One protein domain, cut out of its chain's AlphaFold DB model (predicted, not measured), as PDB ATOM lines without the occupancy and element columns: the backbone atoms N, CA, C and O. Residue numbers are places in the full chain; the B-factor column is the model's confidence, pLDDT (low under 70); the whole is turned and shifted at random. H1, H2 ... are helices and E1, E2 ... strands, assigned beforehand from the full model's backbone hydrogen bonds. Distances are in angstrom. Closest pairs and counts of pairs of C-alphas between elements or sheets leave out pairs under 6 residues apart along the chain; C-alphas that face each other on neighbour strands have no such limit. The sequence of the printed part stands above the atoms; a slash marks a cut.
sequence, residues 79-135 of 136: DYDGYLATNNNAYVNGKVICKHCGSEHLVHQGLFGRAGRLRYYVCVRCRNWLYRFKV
ATOM      1  N   ASP A  79     160.546 218.002 140.465       92.38
ATOM      2  CA  ASP A  79     160.274 219.369 140.025       92.38
ATOM      3  C   ASP A  79     159.136 219.374 138.981       92.38
ATOM      4  O   ASP A  79     158.696 218.314 138.528       92.38
ATOM      5  N   TYR A  80     158.627 220.554 138.613       89.12
ATOM      6  CA  TYR A  80     157.483 220.697 137.694       89.12
ATOM      7  C   TYR A  80     157.659 219.901 136.391       89.12
ATOM      8  O   TYR A  80     156.802 219.087 136.040       89.12
ATOM      9  N   ASP A  81     158.802 220.074 135.725       88.88
ATOM     10  CA  ASP A  81     159.102 219.385 134.466       88.88
ATOM     11  C   ASP A  81     159.239 217.875 134.672       88.88
ATOM     12  O   ASP A  81     158.722 217.083 133.885       88.88
ATOM     13  N   GLY A  82     159.859 217.461 135.783       90.31
ATOM     14  CA  GLY A  82     159.969 216.053 136.153       90.31
ATOM     15  C   GLY A  82     158.599 215.407 136.357       90.31
ATOM     16  O   GLY A  82     158.355 214.301 135.874       90.31
ATOM     17  N   TYR A  83     157.672 216.112 137.009       90.94
ATOM     18  CA  TYR A  83     156.315 215.625 137.239       90.94
ATOM     19  C   TYR A  83     155.532 215.449 135.938       90.94
ATOM     20  O   TYR A  83     154.829 214.447 135.798       90.94
ATOM     21  N   LEU A  84     155.671 216.371 134.982       90.19
ATOM     22  CA  LEU A  84     155.060 216.231 133.659       90.19
ATOM     23  C   LEU A  84     155.692 215.083 132.863       90.19
ATOM     24  O   LEU A  84     154.964 214.281 132.285       90.19
ATOM     25  N   ALA A  85     157.017 214.931 132.922       88.81
ATOM     26  CA  ALA A  85     157.731 213.843 132.253       88.81
ATOM     27  C   ALA A  85     157.358 212.450 132.793       88.81
ATOM     28  O   ALA A  85     157.327 211.480 132.041       88.81
ATOM     29  N   THR A  86     157.040 212.332 134.090       88.31
ATOM     30  CA  THR A  86     156.582 211.053 134.667       88.31
ATOM     31  C   THR A  86     155.088 210.796 134.449       88.31
ATOM     32  O   THR A  86     154.615 209.678 134.669       88.31
ATOM     33  N   ASN A  87     154.313 211.823 134.084       87.06
ATOM     34  CA  ASN A  87     152.853 211.774 134.055       87.06
ATOM     35  C   ASN A  87     152.300 212.494 132.820       87.06
ATOM     36  O   ASN A  87     151.763 213.594 132.926       87.06
ATOM     37  N   ASN A  88     152.339 211.824 131.665       78.19
ATOM     38  CA  ASN A  88     151.912 212.395 130.378       78.19
ATOM     39  C   ASN A  88     150.464 212.926 130.365       78.19
ATOM     40  O   ASN A  88     150.151 213.841 129.615       78.19
ATOM     41  N   ASN A  89     149.589 212.403 131.234       81.56
ATOM     42  CA  ASN A  89     148.186 212.825 131.334       81.56
ATOM     43  C   ASN A  89     147.953 213.913 132.396       81.56
ATOM     44  O   ASN A  89     146.811 214.270 132.670       81.56
ATOM     45  N   ALA A  90     149.005 214.410 133.051       83.38
ATOM     46  CA  ALA A  90     148.878 215.412 134.105       83.38
ATOM     47  C   ALA A  90     148.772 216.850 133.571       83.38
ATOM     48  O   ALA A  90     148.676 217.770 134.380       83.38
ATOM     49  N   TYR A  91     148.761 217.052 132.250       87.06
ATOM     50  CA  TYR A  91     148.546 218.349 131.610       87.06
ATOM     51  C   TYR A  91     147.350 218.277 130.661       87.06
ATOM     52  O   TYR A  91     147.398 217.595 129.641       87.06
ATOM     53  N   VAL A  92     146.266 218.967 131.009       84.19
ATOM     54  CA  VAL A  92     145.007 218.948 130.254       84.19
ATOM     55  C   VAL A  92     144.492 220.378 130.138       84.19
ATOM     56  O   VAL A  92     144.503 221.122 131.115       84.19
ATOM     57  N   ASN A  93     144.063 220.786 128.940       83.12
ATOM     58  CA  ASN A  93     143.479 222.112 128.682       83.12
ATOM     59  C   ASN A  93     144.340 223.294 129.179       83.12
ATOM     60  O   ASN A  93     143.822 224.279 129.703       83.12
ATOM     61  N   GLY A  94     145.667 223.191 129.049       81.19
ATOM     62  CA  GLY A  94     146.591 224.250 129.469       81.19
ATOM     63  C   GLY A  94     146.830 224.338 130.982       81.19
ATOM     64  O   GLY A  94     147.397 225.323 131.451       81.19
ATOM     65  N   LYS A  95     146.387 223.343 131.764       84.62
ATOM     66  CA  LYS A  95     146.539 223.314 133.222       84.62
ATOM     67  C   LYS A  95     147.096 221.982 133.709       84.62
ATOM     68  O   LYS A  95     146.830 220.925 133.139       84.62
ATOM     69  N   VAL A  96     147.830 222.040 134.819       87.38
ATOM     70  CA  VAL A  96     148.305 220.837 135.511       87.38
ATOM     71  C   VAL A  96     147.200 220.263 136.382       87.38
ATOM     72  O   VAL A  96     146.600 220.977 137.186       87.38
ATOM     73  N   ILE A  97     146.978 218.959 136.268       90.81
ATOM     74  CA  ILE A  97     146.003 218.211 137.054       90.81
ATOM     75  C   ILE A  97     146.684 217.206 137.980       90.81
ATOM     76  O   ILE A  97     147.807 216.734 137.763       90.81
ATOM     77  N   CYS A  98     145.994 216.855 139.061       90.56
ATOM     78  CA  CYS A  98     146.455 215.805 139.958       90.56
ATOM     79  C   CYS A  98     146.360 214.433 139.273       90.56
ATOM     80  O   CYS A  98     145.254 213.967 139.004       90.56
ATOM     81  N   LYS A  99     147.486 213.727 139.104       88.62
ATOM     82  CA  LYS A  99     147.509 212.363 138.538       88.62
ATOM     83  C   LYS A  99     146.608 211.382 139.301       88.62
ATOM     84  O   LYS A  99     146.024 210.486 138.715       88.62
ATOM     85  N   HIS A 100     146.505 211.545 140.621       87.06
ATOM     86  CA  HIS A 100     145.812 210.582 141.478       87.06
ATOM     87  C   HIS A 100     144.281 210.720 141.441       87.06
ATOM     88  O   HIS A 100     143.576 209.731 141.610       87.06
ATOM     89  N   CYS A 101     143.741 211.931 141.282       87.81
ATOM     90  CA  CYS A 101     142.289 212.157 141.367       87.81
ATOM     91  C   CYS A 101     141.705 213.006 140.231       87.81
ATOM     92  O   CYS A 101     140.522 213.337 140.275       87.81
ATOM     93  N   GLY A 102     142.525 213.417 139.260       87.19
ATOM     94  CA  GLY A 102     142.114 214.221 138.106       87.19
ATOM     95  C   GLY A 102     141.696 215.659 138.425       87.19
ATOM     96  O   GLY A 102     141.239 216.368 137.540       87.19
ATOM     97  N   SER A 103     141.816 216.115 139.675       89.31
ATOM     98  CA  SER A 103     141.391 217.464 140.059       89.31
ATOM     99  C   SER A 103     142.367 218.538 139.568       89.31
ATOM    100  O   SER A 103     143.577 218.405 139.759       89.31
ATOM    101  N   GLU A 104     141.819 219.632 139.032       88.06
ATOM    102  CA  GLU A 104     142.543 220.866 138.682       88.06
ATOM    103  C   GLU A 104     142.852 221.753 139.903       88.06
ATOM    104  O   GLU A 104     143.624 222.706 139.817       88.06
ATOM    105  N   HIS A 105     142.245 221.473 141.061       88.62
ATOM    106  CA  HIS A 105     142.403 222.299 142.256       88.62
ATOM    107  C   HIS A 105     143.721 221.978 142.960       88.62
ATOM    108  O   HIS A 105     143.792 221.123 143.854       88.62
ATOM    109  N   LEU A 106     144.771 222.675 142.535       90.44
ATOM    110  CA  LEU A 106     146.109 222.604 143.106       90.44
ATOM    111  C   LEU A 106     146.413 223.878 143.894       90.44
ATOM    112  O   LEU A 106     146.166 224.987 143.427       90.44
ATOM    113  N   VAL A 107     146.975 223.722 145.089       89.88
ATOM    114  CA  VAL A 107     147.397 224.840 145.942       89.88
ATOM    115  C   VAL A 107     148.867 224.670 146.274       89.88
ATOM    116  O   VAL A 107     149.314 223.573 146.612       89.88
ATOM    117  N   HIS A 108     149.623 225.760 146.198       89.56
ATOM    118  CA  HIS A 108     151.007 225.767 146.641       89.56
ATOM    119  C   HIS A 108     151.083 226.003 148.151       89.56
ATOM    120  O   HIS A 108     150.363 226.827 148.716       89.56
ATOM    121  N   GLN A 109     151.986 225.294 148.813       87.44
ATOM    122  CA  GLN A 109     152.279 225.461 150.230       87.44
ATOM    123  C   GLN A 109     153.784 225.594 150.430       87.44
ATOM    124  O   GLN A 109     154.580 224.995 149.709       87.44
ATOM    125  N   GLY A 110     154.187 226.388 151.421       87.62
ATOM    126  CA  GLY A 110     155.580 226.448 151.843       87.62
ATOM    127  C   GLY A 110     155.928 225.307 152.800       87.62
ATOM    128  O   GLY A 110     155.109 224.893 153.623       87.62
ATOM    129  N   LEU A 111     157.157 224.801 152.708       85.50
ATOM    130  CA  LEU A 111     157.626 223.660 153.498       85.50
ATOM    131  C   LEU A 111     157.644 223.961 155.004       85.50
ATOM    132  O   LEU A 111     157.191 223.139 155.801       85.50
ATOM    133  N   PHE A 112     158.090 225.158 155.385       84.75
ATOM    134  CA  PHE A 112     158.200 225.608 156.781       84.75
ATOM    135  C   PHE A 112     157.297 226.812 157.098       84.75
ATOM    136  O   PHE A 112     157.536 227.535 158.055       84.75
ATOM    137  N   GLY A 113     156.257 227.042 156.290       78.62
ATOM    138  CA  GLY A 113     155.337 228.171 156.449       78.62
ATOM    139  C   GLY A 113     155.188 229.004 155.177       78.62
ATOM    140  O   GLY A 113     155.884 228.786 154.187       78.62
ATOM    141  N   ARG A 114     154.258 229.966 155.194       70.69
ATOM    142  CA  ARG A 114     153.837 230.726 153.997       70.69
ATOM    143  C   ARG A 114     154.958 231.571 153.370       70.69
ATOM    144  O   ARG A 114     155.002 231.706 152.151       70.69
ATOM    145  N   ALA A 115     155.882 232.083 154.181       73.06
ATOM    146  CA  ALA A 115     157.013 232.899 153.728       73.06
ATOM    147  C   ALA A 115     158.243 232.081 153.276       73.06
ATOM    148  O   ALA A 115     159.249 232.653 152.866       73.06
ATOM    149  N   GLY A 116     158.195 230.744 153.340       75.38
ATOM    150  CA  GLY A 116     159.325 229.897 152.956       75.38
ATOM    151  C   GLY A 116     159.617 229.920 151.450       75.38
ATOM    152  O   GLY A 116     158.696 229.923 150.627       75.38
ATOM    153  N   ARG A 117     160.912 229.873 151.097       84.81
ATOM    154  CA  ARG A 117     161.394 229.745 149.704       84.81
ATOM    155  C   ARG A 117     161.148 228.355 149.110       84.81
ATOM    156  O   ARG A 117     160.931 228.228 147.911       84.81
ATOM    157  N   LEU A 118     161.180 227.322 149.953       88.19
ATOM    158  CA  LEU A 118     160.898 225.938 149.571       88.19
ATOM    159  C   LEU A 118     159.388 225.730 149.524       88.19
ATOM    160  O   LEU A 118     158.721 225.817 150.561       88.19
ATOM    161  N   ARG A 119     158.848 225.471 148.333       90.00
ATOM    162  CA  ARG A 119     157.409 225.334 148.111       90.00
ATOM    163  C   ARG A 119     157.080 224.082 147.314       90.00
ATOM    164  O   ARG A 119     157.915 223.543 146.593       90.00
ATOM    165  N   TYR A 120     155.865 223.589 147.485       92.12
ATOM    166  CA  TYR A 120     155.365 222.401 146.805       92.12
ATOM    167  C   TYR A 120     153.878 222.551 146.508       92.12
ATOM    168  O   TYR A 120     153.171 223.280 147.207       92.12
ATOM    169  N   TYR A 121     153.407 221.870 145.469       92.19
ATOM    170  CA  TYR A 121     151.995 221.835 145.108       92.19
ATOM    171  C   TYR A 121     151.307 220.612 145.703       92.19
ATOM    172  O   TYR A 121     151.826 219.493 145.671       92.19
ATOM    173  N   VAL A 122     150.109 220.845 146.231       91.38
ATOM    174  CA  VAL A 122     149.241 219.831 146.825       91.38
ATOM    175  C   VAL A 122     147.886 219.880 146.146       91.38
ATOM    176  O   VAL A 122     147.333 220.956 145.912       91.38
ATOM    177  N   CYS A 123     147.315 218.716 145.866       91.69
ATOM    178  CA  CYS A 123     145.930 218.632 145.429       91.69
ATOM    179  C   CYS A 123     144.975 218.881 146.605       91.69
ATOM    180  O   CYS A 123     145.043 218.186 147.618       91.69
ATOM    181  N   VAL A 124     144.030 219.810 146.461       90.56
ATOM    182  CA  VAL A 124     143.063 220.142 147.523       90.56
ATOM    183  C   VAL A 124     142.124 218.970 147.827       90.56
ATOM    184  O   VAL A 124     141.744 218.765 148.978       90.56
ATOM    185  N   ARG A 125     141.791 218.164 146.812       89.50
ATOM    186  CA  ARG A 125     140.835 217.055 146.932       89.50
ATOM    187  C   ARG A 125     141.417 215.836 147.649       89.50
ATOM    188  O   ARG A 125     140.814 215.341 148.590       89.50
ATOM    189  N   CYS A 126     142.582 215.352 147.210       90.00
ATOM    190  CA  CYS A 126     143.198 214.133 147.757       90.00
ATOM    191  C   CYS A 126     144.371 214.396 148.714       90.00
ATOM    192  O   CYS A 126     144.929 213.452 149.264       90.00
ATOM    193  N   ARG A 127     144.768 215.660 148.913       87.88
ATOM    194  CA  ARG A 127     145.896 216.083 149.766       87.88
ATOM    195  C   ARG A 127     147.256 215.474 149.395       87.88
ATOM    196  O   ARG A 127     148.203 215.552 150.179       87.88
ATOM    197  N   ASN A 128     147.385 214.921 148.188       89.00
ATOM    198  CA  ASN A 128     148.658 214.412 147.691       89.00
ATOM    199  C   ASN A 128     149.591 215.538 147.263       89.00
ATOM    200  O   ASN A 128     149.170 216.511 146.634       89.00
ATOM    201  N   TRP A 129     150.865 215.359 147.604       91.94
ATOM    202  CA  TRP A 129     151.967 216.221 147.194       91.94
ATOM    203  C   TRP A 129     152.362 215.819 145.775       91.94
ATOM    204  O   TRP A 129     152.477 214.626 145.496       91.94
ATOM    205  N   LEU A 130     152.509 216.795 144.885       91.25
ATOM    206  CA  LEU A 130     152.673 216.540 143.453       91.25
ATOM    207  C   LEU A 130     154.100 216.809 143.001       91.25
ATOM    208  O   LEU A 130     154.796 215.897 142.572       91.25
ATOM    209  N   TYR A 131     154.531 218.058 143.130       92.50
ATOM    210  CA  TYR A 131     155.851 218.502 142.714       92.50
ATOM    211  C   TYR A 131     156.313 219.672 143.569       92.50
ATOM    212  O   TYR A 131     155.507 220.370 144.204       92.50
ATOM    213  N   ARG A 132     157.625 219.876 143.597       93.06
ATOM    214  CA  ARG A 132     158.275 220.964 144.323       93.06
ATOM    215  C   ARG A 132     158.691 222.089 143.378       93.06
ATOM    216  O   ARG A 132     158.796 221.910 142.170       93.06
ATOM    217  N   PHE A 133     158.920 223.261 143.957       90.44
ATOM    218  CA  PHE A 133     159.571 224.389 143.306       90.44
ATOM    219  C   PHE A 133     160.262 225.267 144.353       90.44
ATOM    220  O   PHE A 133     159.908 225.270 145.541       90.44
ATOM    221  N   LYS A 134     161.257 226.028 143.912       85.81
ATOM    222  CA  LYS A 134     162.004 226.957 144.758       85.81
ATOM    223  C   LYS A 134     161.810 228.370 144.229       85.81
ATOM    224  O   LYS A 134     162.042 228.621 143.052       85.81
ATOM    225  N   VAL A 135     161.385 229.276 145.103       80.44
ATOM    226  CA  VAL A 135     161.348 230.708 144.785       80.44
ATOM    227  C   VAL A 135     162.775 231.245 144.918       80.44
ATOM    228  O   VAL A 135     163.399 231.034 145.966       80.44
TER     229      VAL A 135
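This is residues 79 to 135 of the 136 residues of an uncharacterized protein of Proteobacteria bacterium (UniProt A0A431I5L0). A small antiparallel sheet, E1 - E2 - E3, has the short helix H1 beside its E3 edge, and a long loop, residues 87 to 105, joins H1 to E1 round one end. The 57 printed residues run H1, E1, E2, E3, mixed in class, with under half in named elements. The whole is compact, radius of gyration of the C-alphas 11.2 A, spanning 31 by 22 by 17 A.

E2, residues 118 to 123, is 17.2 A long; E3, residues 129 to 134, 14.9 A, ends at C-alpha 134 (162.004, 226.957, 144.758). E1 is residues 106 to 110, 13.4 A. H1, residues 80 to 86, 10.1 A, begins at C-alpha 80 (157.483, 220.697, 137.694).

The strands form a meander, each the antiparallel neighbour of the one before. Hairpin E1 and E2 stands at 151 degrees, with N 109 and O 120 2.8 A apart, within hydrogen-bond range; hairpin E2 and E3 at 154 degrees, with N 133 and O 119 2.8 A apart, also within range. H1 is on the sheet, over none of its strands; its closest C-alphas to E3 are Tyr 80 and Tyr 131, 5.7 A. In H1 every O i to N i+4 pair is within range.

The C-alphas farthest apart, Asn 93 and Phe 112, are 31.9 A apart. The link H1 to E1 is long; in it residues 91 to 92 pair antiparallel with 95 to 96. The printed part has no cut, and no printed residue is under 70 in pLDDT.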